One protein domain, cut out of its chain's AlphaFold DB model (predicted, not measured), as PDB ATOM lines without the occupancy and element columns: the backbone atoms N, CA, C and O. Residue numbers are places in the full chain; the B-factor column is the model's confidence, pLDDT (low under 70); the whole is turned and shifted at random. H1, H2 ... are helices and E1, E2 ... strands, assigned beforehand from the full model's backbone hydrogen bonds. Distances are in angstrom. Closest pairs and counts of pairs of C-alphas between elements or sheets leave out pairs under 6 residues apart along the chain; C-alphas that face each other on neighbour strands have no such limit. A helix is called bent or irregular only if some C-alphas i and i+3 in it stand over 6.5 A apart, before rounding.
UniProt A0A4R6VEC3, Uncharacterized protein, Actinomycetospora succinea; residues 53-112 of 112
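Overview. This is residues 53 to 112 of the 112 residues of an uncharacterized protein of Actinomycetospora succinea (UniProt A0A4R6VEC3). What is the shape, taken from the first printed residue? The kinked helix H1 packs, about perpendicular, on the first part of the long helix H2, and the hairpin of E1 and E2 packs alongside H2's other part, residues 82 to 92. What is it made of? The 60 printed residues hold two named helices, then two named strands, in the order H1, H2, E1, E2; the sheet, E1 - E2, is antiparallel and the class is mixed, helices and strands. How large is it? It is elongated, spanning 38 by 20 by 12 A, and only just compact, close to loose, with a radius of gyration of the C-alphas of 12.2 A.

Arrangement. How do the helices meet? H1, residues 53 to 68, touches H2, residues 74 to 92, about perpendicular at 79 degrees; their closest C-alphas, of Ala 62 and Ala 78, are 4.7 A apart. H2 touches H1 with residues 74 to 82 alone. What do the helices' backbones show? In H2 every O i to N i+4 pair is within hydrogen-bond range, in H1 8 of 12. How do the strands pair? E1, residues 97 to 102, and E2, residues 107 to 111, form an antiparallel hairpin, with N 101 and O 108 3.0 A apart and N 110 and O 99 2.8 A apart, within hydrogen-bond range. Where is the hairpin nearest to the helices? The closest C-alphas of H2 and E2, of Gly 89 and Leu 108, are 5.2 A apart, while H1 and E2 are apart.

Along the chain. Where does H1 run? It begins at C-alpha 53, (-35.388, -31.474, 52.842), and measures 22.5 A; it has a kink of 51 degrees near residue 62 and is irregular, with C-alphas 60 and 63 7.2 A apart. And the rest? H2 measures 26.6 A from C-alpha 74, (-48.495, -42.890, 52.075), E1 14.3 A and E2 13.5 A, ending at C-alpha 111, (-30.684, -22.946, 35.155).

Size, cuts and confidence. How far does it reach? The two C-alphas farthest apart, of Ala 71 and Gly 96, are 38.8 A apart. Is it continuous and confident? The printed part has no cut, and the links H1 to H2, H2 to E1 and E1 to E2 are tight. The mean pLDDT of the printed part is 93.2, and no printed residue is under 70.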
ATOM      1  N   THR A  53     -34.534 -32.005  53.917       91.56
ATOM      2  CA  THR A  53     -35.388 -31.474  52.842       91.56
ATOM      3  C   THR A  53     -36.090 -32.591  52.079       91.56
ATOM      4  O   THR A  53     -37.204 -32.396  51.595       91.56
ATOM      5  N   PHE A  54     -35.485 -33.778  52.014       93.06
ATOM      6  CA  PHE A  54     -36.095 -34.942  51.394       93.06
ATOM      7  C   PHE A  54     -37.272 -35.505  52.200       93.06
ATOM      8  O   PHE A  54     -38.343 -35.718  51.633       93.06
ATOM      9  N   ASP A  55     -37.121 -35.693  53.516       92.94
ATOM     10  CA  ASP A  55     -38.226 -36.164  54.370       92.94
ATOM     11  C   ASP A  55     -39.404 -35.174  54.352       92.94
ATOM     12  O   ASP A  55     -40.563 -35.566  54.197       92.94
ATOM     13  N   GLU A  56     -39.117 -33.871  54.433       93.62
ATOM     14  CA  GLU A  56     -40.136 -32.822  54.316       93.62
ATOM     15  C   GLU A  56     -40.869 -32.878  52.968       93.62
ATOM     16  O   GLU A  56     -42.102 -32.807  52.923       93.62
ATOM     17  N   HIS A  57     -40.126 -33.059  51.875       95.62
ATOM     18  CA  HIS A  57     -40.686 -33.161  50.532       95.62
ATOM     19  C   HIS A  57     -41.594 -34.393  50.378       95.62
ATOM     20  O   HIS A  57     -42.737 -34.258  49.933       95.62
ATOM     21  N   LEU A  58     -41.158 -35.575  50.835       95.44
ATOM     22  CA  LEU A  58     -41.972 -36.796  50.790       95.44
ATOM     23  C   LEU A  58     -43.267 -36.656  51.599       95.44
ATOM     24  O   LEU A  58     -44.342 -37.043  51.132       95.44
ATOM     25  N   ARG A  59     -43.202 -36.051  52.791       94.88
ATOM     26  CA  ARG A  59     -44.398 -35.775  53.605       94.88
ATOM     27  C   ARG A  59     -45.354 -34.812  52.908       94.88
ATOM     28  O   ARG A  59     -46.564 -35.011  52.986       94.88
ATOM     29  N   GLY A  60     -44.823 -33.806  52.215       94.81
ATOM     30  CA  GLY A  60     -45.610 -32.876  51.407       94.81
ATOM     31  C   GLY A  60     -46.322 -33.554  50.231       94.81
ATOM     32  O   GLY A  60     -47.476 -33.232  49.948       94.81
ATOM     33  N   MET A  61     -45.673 -34.525  49.582       95.25
ATOM     34  CA  MET A  61     -46.229 -35.266  48.442       95.25
ATOM     35  C   MET A  61     -47.225 -36.364  48.837       95.25
ATOM     36  O   MET A  61     -48.108 -36.703  48.044       95.25
ATOM     37  N   ALA A  62     -47.106 -36.925  50.043       94.88
ATOM     38  CA  ALA A  62     -47.855 -38.107  50.476       94.88
ATOM     39  C   ALA A  62     -49.382 -38.039  50.261       94.88
ATOM     40  O   ALA A  62     -49.933 -39.028  49.770       94.88
ATOM     41  N   PRO A  63     -50.092 -36.924  50.538       93.44
ATOM     42  CA  PRO A  63     -51.535 -36.851  50.296       93.44
ATOM     43  C   PRO A  63     -51.915 -37.027  48.820       93.44
ATOM     44  O   PRO A  63     -52.877 -37.729  48.516       93.44
ATOM     45  N   GLY A  64     -51.156 -36.419  47.902       92.25
ATOM     46  CA  GLY A  64     -51.390 -36.552  46.461       92.25
ATOM     47  C   GLY A  64     -50.973 -37.925  45.942       92.25
ATOM     48  O   GLY A  64     -51.703 -38.555  45.178       92.25
ATOM     49  N   ALA A  65     -49.837 -38.433  46.418       93.50
ATOM     50  CA  ALA A  65     -49.321 -39.730  46.006       93.50
ATOM     51  C   ALA A  65     -50.222 -40.898  46.438       93.50
ATOM     52  O   ALA A  65     -50.386 -41.852  45.679       93.50
ATOM     53  N   ALA A  66     -50.860 -40.814  47.609       93.69
ATOM     54  CA  ALA A  66     -51.783 -41.843  48.095       93.69
ATOM     55  C   ALA A  66     -53.001 -42.052  47.173       93.69
ATOM     56  O   ALA A  66     -53.546 -43.153  47.118       93.69
ATOM     57  N   LEU A  67     -53.409 -41.024  46.416       93.81
ATOM     58  CA  LEU A  67     -54.473 -41.140  45.411       93.81
ATOM     59  C   LEU A  67     -54.013 -41.909  44.164       93.81
ATOM     60  O   LEU A  67     -54.821 -42.579  43.526       93.81
ATOM     61  N   LEU A  68     -52.725 -41.814  43.822       94.69
ATOM     62  CA  LEU A  68     -52.125 -42.459  42.650       94.69
ATOM     63  C   LEU A  68     -51.677 -43.899  42.942       94.69
ATOM     64  O   LEU A  68     -51.747 -44.759  42.068       94.69
ATOM     65  N   PHE A  69     -51.253 -44.173  44.178       93.81
ATOM     66  CA  PHE A  69     -50.758 -45.478  44.618       93.81
ATOM     67  C   PHE A  69     -51.530 -45.986  45.852       93.81
ATOM     68  O   PHE A  69     -50.960 -46.090  46.938       93.81
ATOM     69  N   PRO A  70     -52.819 -46.356  45.714       93.50
ATOM     70  CA  PRO A  70     -53.674 -46.704  46.856       93.50
ATOM     71  C   PRO A  70     -53.311 -48.035  47.538       93.50
ATOM     72  O   PRO A  70     -53.834 -48.348  48.603       93.50
ATOM     73  N   ALA A  71     -52.444 -48.844  46.922       95.12
ATOM     74  CA  ALA A  71     -52.067 -50.171  47.410       95.12
ATOM     75  C   ALA A  71     -50.885 -50.169  48.399       95.12
ATOM     76  O   ALA A  71     -50.508 -51.235  48.883       95.12
ATOM     77  N   VAL A  72     -50.274 -49.011  48.674       94.25
ATOM     78  CA  VAL A  72     -49.086 -48.888  49.536       94.25
ATOM     79  C   VAL A  72     -49.248 -47.793  50.585       94.25
ATOM     80  O   VAL A  72     -50.169 -46.982  50.524       94.25
ATOM     81  N   GLY A  73     -48.347 -47.771  51.573       93.81
ATOM     82  CA  GLY A  73     -48.347 -46.736  52.605       93.81
ATOM     83  C   GLY A  73     -48.087 -45.331  52.026       93.81
ATOM     84  O   GLY A  73     -47.369 -45.216  51.034       93.81
ATOM     85  N   PRO A  74     -48.589 -44.241  52.645       93.75
ATOM     86  CA  PRO A  74     -48.495 -42.890  52.075       93.75
ATOM     87  C   PRO A  74     -47.072 -42.405  51.757       93.75
ATOM     88  O   PRO A  74     -46.860 -41.773  50.726       93.75
ATOM     89  N   LEU A  75     -46.088 -42.709  52.612       94.12
ATOM     90  CA  LEU A  75     -44.690 -42.337  52.352       94.12
ATOM     91  C   LEU A  75     -44.056 -43.192  51.253       94.12
ATOM     92  O   LEU A  75     -43.265 -42.682  50.471       94.12
ATOM     93  N   GLU A  76     -44.434 -44.466  51.140       94.56
ATOM     94  CA  GLU A  76     -43.983 -45.310  50.030       94.56
ATOM     95  C   GLU A  76     -44.602 -44.851  48.701       94.56
ATOM     96  O   GLU A  76     -43.923 -44.820  47.677       94.56
ATOM     97  N   ALA A  77     -45.870 -44.431  48.714       95.75
ATOM     98  CA  ALA A  77     -46.503 -43.788  47.568       95.75
ATOM     99  C   ALA A  77     -45.755 -42.506  47.171       95.75
ATOM    100  O   ALA A  77     -45.455 -42.316  45.994       95.75
ATOM    101  N   ALA A  78     -45.425 -41.647  48.144       96.06
ATOM    102  CA  ALA A  78     -44.655 -40.424  47.913       96.06
ATOM    103  C   ALA A  78     -43.274 -40.719  47.325       96.06
ATOM    104  O   ALA A  78     -42.882 -40.074  46.361       96.06
ATOM    105  N   TRP A  79     -42.577 -41.723  47.860       95.75
ATOM    106  CA  TRP A  79     -41.293 -42.194  47.348       95.75
ATOM    107  C   TRP A  79     -41.388 -42.630  45.881       95.75
ATOM    108  O   TRP A  79     -40.620 -42.166  45.042       95.75
ATOM    109  N   ARG A  80     -42.379 -43.463  45.541       95.69
ATOM    110  CA  ARG A  80     -42.610 -43.900  44.155       95.69
ATOM    111  C   ARG A  80     -42.903 -42.721  43.229       95.69
ATOM    112  O   ARG A  80     -42.369 -42.675  42.126       95.69
ATOM    113  N   LEU A  81     -43.726 -41.770  43.673       96.19
ATOM    114  CA  LEU A  81     -44.033 -40.571  42.893       96.19
ATOM    115  C   LEU A  81     -42.806 -39.660  42.731       96.19
ATOM    116  O   LEU A  81     -42.590 -39.109  41.658       96.19
ATOM    117  N   PHE A  82     -41.986 -39.528  43.772       96.50
ATOM    118  CA  PHE A  82     -40.738 -38.776  43.717       96.50
ATOM    119  C   PHE A  82     -39.794 -39.336  42.647       96.50
ATOM    120  O   PHE A  82     -39.275 -38.562  41.848       96.50
ATOM    121  N   LEU A  83     -39.620 -40.661  42.576       95.12
ATOM    122  CA  LEU A  83     -38.779 -41.288  41.548       95.12
ATOM    123  C   LEU A  83     -39.278 -40.993  40.128       95.12
ATOM    124  O   LEU A  83     -38.470 -40.739  39.240       95.12
ATOM    125  N   VAL A  84     -40.599 -40.964  39.925       95.31
ATOM    126  CA  VAL A  84     -41.196 -40.558  38.641       95.31
ATOM    127  C   VAL A  84     -40.824 -39.114  38.301       95.31
ATOM    128  O   VAL A  84     -40.394 -38.844  37.185       95.31
ATOM    129  N   HIS A  85     -40.944 -38.190  39.256       96.44
ATOM    130  CA  HIS A  85     -40.586 -36.790  39.018       96.44
ATOM    131  C   HIS A  85     -39.082 -36.585  38.813       96.44
ATOM    132  O   HIS A  85     -38.693 -35.724  38.031       96.44
ATOM    133  N   LEU A  86     -38.232 -37.361  39.489       95.44
ATOM    134  CA  LEU A  86     -36.789 -37.331  39.267       95.44
ATOM    135  C   LEU A  86     -36.450 -37.757  37.832       95.44
ATOM    136  O   LEU A  86     -35.724 -37.038  37.149       95.44
ATOM    137  N   ASP A  87     -37.011 -38.876  37.363       94.31
ATOM    138  CA  ASP A  87     -36.840 -39.342  35.982       94.31
ATOM    139  C   ASP A  87     -37.327 -38.292  34.970       94.31
ATOM    140  O   ASP A  87     -36.603 -37.945  34.034       94.31
ATOM    141  N   GLU A  88     -38.507 -37.703  35.194       94.75
ATOM    142  CA  GLU A  88     -39.026 -36.623  34.350       94.75
ATOM    143  C   GLU A  88     -38.096 -35.400  34.351       94.75
ATOM    144  O   GLU A  88     -37.763 -34.876  33.285       94.75
ATOM    145  N   GLY A  89     -37.635 -34.961  35.524       94.31
ATOM    146  CA  GLY A  89     -36.736 -33.818  35.678       94.31
ATOM    147  C   GLY A  89     -35.409 -34.011  34.945       94.31
ATOM    148  O   GLY A  89     -34.948 -33.097  34.262       94.31
ATOM    149  N   VAL A  90     -34.832 -35.214  35.014       93.19
ATOM    150  CA  VAL A  90     -33.614 -35.574  34.275       93.19
ATOM    151  C   VAL A  90     -33.873 -35.600  32.766       93.19
ATOM    152  O   VAL A  90     -33.127 -34.991  32.000       93.19
ATOM    153  N   ARG A  91     -34.943 -36.268  32.312       92.38
ATOM    154  CA  ARG A  91     -35.240 -36.450  30.877       92.38
ATOM    155  C   ARG A  91     -35.654 -35.166  30.167       92.38
ATOM    156  O   ARG A  91     -35.460 -35.051  28.958       92.38
ATOM    157  N   THR A  92     -36.268 -34.233  30.887       92.56
ATOM    158  CA  THR A  92     -36.818 -32.994  30.316       92.56
ATOM    159  C   THR A  92     -35.915 -31.776  30.512       92.56
ATOM    160  O   THR A  92     -36.239 -30.699  29.998       92.56
ATOM    161  N   ALA A  93     -34.775 -31.938  31.195       93.19
ATOM    162  CA  ALA A  93     -33.778 -30.890  31.360       93.19
ATOM    163  C   ALA A  93     -33.315 -30.346  29.998       93.19
ATOM    164  O   ALA A  93     -32.887 -31.078  29.102       93.19
ATOM    165  N   LYS A  94     -33.418 -29.028  29.831       92.56
ATOM    166  CA  LYS A  94     -33.009 -28.321  28.613       92.56
ATOM    167  C   LYS A  94     -31.530 -27.938  28.677       92.56
ATOM    168  O   LYS A  94     -30.986 -27.782  29.769       92.56
ATOM    169  N   PRO A  95     -30.878 -27.681  27.528       90.81
ATOM    170  CA  PRO A  95     -29.548 -27.079  27.521       90.81
ATOM    171  C   PRO A  95     -29.498 -25.814  28.393       90.81
ATOM    172  O   PRO A  95     -30.355 -24.942  28.261       90.81
ATOM    173  N   GLY A  96     -28.511 -25.736  29.288       90.62
ATOM    174  CA  GLY A  96     -28.371 -24.659  30.278       90.62
ATOM    175  C   GLY A  96     -29.040 -24.939  31.628       90.62
ATOM    176  O   GLY A  96     -28.670 -24.316  32.618       90.62
ATOM    177  N   GLN A  97     -29.956 -25.909  31.709       95.44
ATOM    178  CA  GLN A  97     -30.514 -26.363  32.981       95.44
ATOM    179  C   GLN A  97     -29.615 -27.443  33.579       95.44
ATOM    180  O   GLN A  97     -29.566 -28.561  33.072       95.44
ATOM    181  N   THR A  98     -28.877 -27.092  34.630       94.81
ATOM    182  CA  THR A  98     -27.906 -27.990  35.279       94.81
ATOM    183  C   THR A  98     -28.270 -28.332  36.718       94.81
ATOM    184  O   THR A  98     -27.619 -29.176  37.327       94.81
ATOM    185  N   GLU A  99     -29.329 -27.730  37.257       95.31
ATOM    186  CA  GLU A  99     -29.767 -27.930  38.636       95.31
ATOM    187  C   GLU A  99     -31.095 -28.688  38.658       95.31
ATOM    188  O   GLU A  99     -32.021 -28.343  37.928       95.31
ATOM    189  N   LEU A 100     -31.220 -29.687  39.526       95.31
ATOM    190  CA  LEU A 100     -32.469 -30.360  39.866       95.31
ATOM    191  C   LEU A 100     -32.833 -29.986  41.300       95.31
ATOM    192  O   LEU A 100     -32.083 -30.274  42.231       95.31
ATOM    193  N   VAL A 101     -33.980 -29.341  41.488       95.19
ATOM    194  CA  VAL A 101     -34.424 -28.858  42.804       95.19
ATOM    195  C   VAL A 101     -35.751 -29.484  43.198       95.19
ATOM    196  O   VAL A 101     -36.627 -29.683  42.352       95.19
ATOM    197  N   LEU A 102     -35.906 -29.763  44.492       94.31
ATOM    198  CA  LEU A 102     -37.180 -30.194  45.058       94.31
ATOM    199  C   LEU A 102     -38.139 -29.007  45.139       94.31
ATOM    200  O   LEU A 102     -37.777 -27.933  45.624       94.31
ATOM    201  N   ASP A 103     -39.377 -29.197  44.703       89.12
ATOM    202  CA  ASP A 103     -40.417 -28.179  44.791       89.12
ATOM    203  C   ASP A 103     -41.769 -28.774  45.227       89.12
ATOM    204  O   ASP A 103     -41.842 -29.891  45.727       89.12
ATOM    205  N   ARG A 104     -42.871 -28.019  45.122       79.12
ATOM    206  CA  ARG A 104     -44.197 -28.539  45.511       79.12
ATOM    207  C   ARG A 104     -44.770 -29.558  44.526       79.12
ATOM    208  O   ARG A 104     -45.679 -30.294  44.901       79.12
ATOM    209  N   SER A 105     -44.303 -29.546  43.283       79.31
ATOM    210  CA  SER A 105     -44.738 -30.455  42.225       79.31
ATOM    211  C   SER A 105     -43.883 -31.715  42.135       79.31
ATOM    212  O   SER A 105     -44.392 -32.722  41.667       79.31
ATOM    213  N   GLY A 106     -42.643 -31.698  42.632       90.62
ATOM    214  CA  GLY A 106     -41.726 -32.831  42.564       90.62
ATOM    215  C   GLY A 106     -40.279 -32.379  42.428       90.62
ATOM    216  O   GLY A 106     -39.763 -31.664  43.286       90.62
ATOM    217  N   VAL A 107     -39.642 -32.792  41.333       94.75
ATOM    218  CA  VAL A 107     -38.269 -32.429  40.965       94.75
ATOM    219  C   VAL A 107     -38.309 -31.604  39.685       94.75
ATOM    220  O   VAL A 107     -38.903 -32.024  38.695       94.75
ATOM    221  N   LEU A 108     -37.675 -30.431  39.689       93.19
ATOM    222  CA  LEU A 108     -37.646 -29.537  38.530       93.19
ATOM    223  C   LEU A 108     -36.225 -29.198  38.099       93.19
ATOM    224  O   LEU A 108     -35.400 -28.807  38.924       93.19
ATOM    225  N   ALA A 109     -35.993 -29.238  36.786       93.25
ATOM    226  CA  ALA A 109     -34.775 -28.732  36.170       93.25
ATOM    227  C   ALA A 109     -34.765 -27.192  36.124       93.25
ATOM    228  O   ALA A 109     -35.738 -26.548  35.709       93.25
ATOM    229  N   ARG A 110     -33.652 -26.590  36.544       93.25
ATOM    230  CA  ARG A 110     -33.417 -25.141  36.611       93.25
ATOM    231  C   ARG A 110     -32.062 -24.789  36.008       93.25
ATOM    232  O   ARG A 110     -31.156 -25.618  35.946       93.25
ATOM    233  N   GLU A 111     -31.962 -23.551  35.540       90.38
ATOM    234  CA  GLU A 111     -30.684 -22.946  35.155       90.38
ATOM    235  C   GLU A 111     -29.768 -22.867  36.383       90.38
ATOM    236  O   GLU A 111     -30.260 -22.653  37.495       90.38
ATOM    237  N   GLY A 112     -28.470 -23.096  36.169       76.25
ATOM    238  CA  GLY A 112     -27.429 -23.045  37.202       76.25
ATOM    239  C   GLY A 112     -26.444 -21.908  36.996       76.25
ATOM    240  O   GLY A 112     -26.474 -21.292  35.906       76.25
TER     241      GLY A 112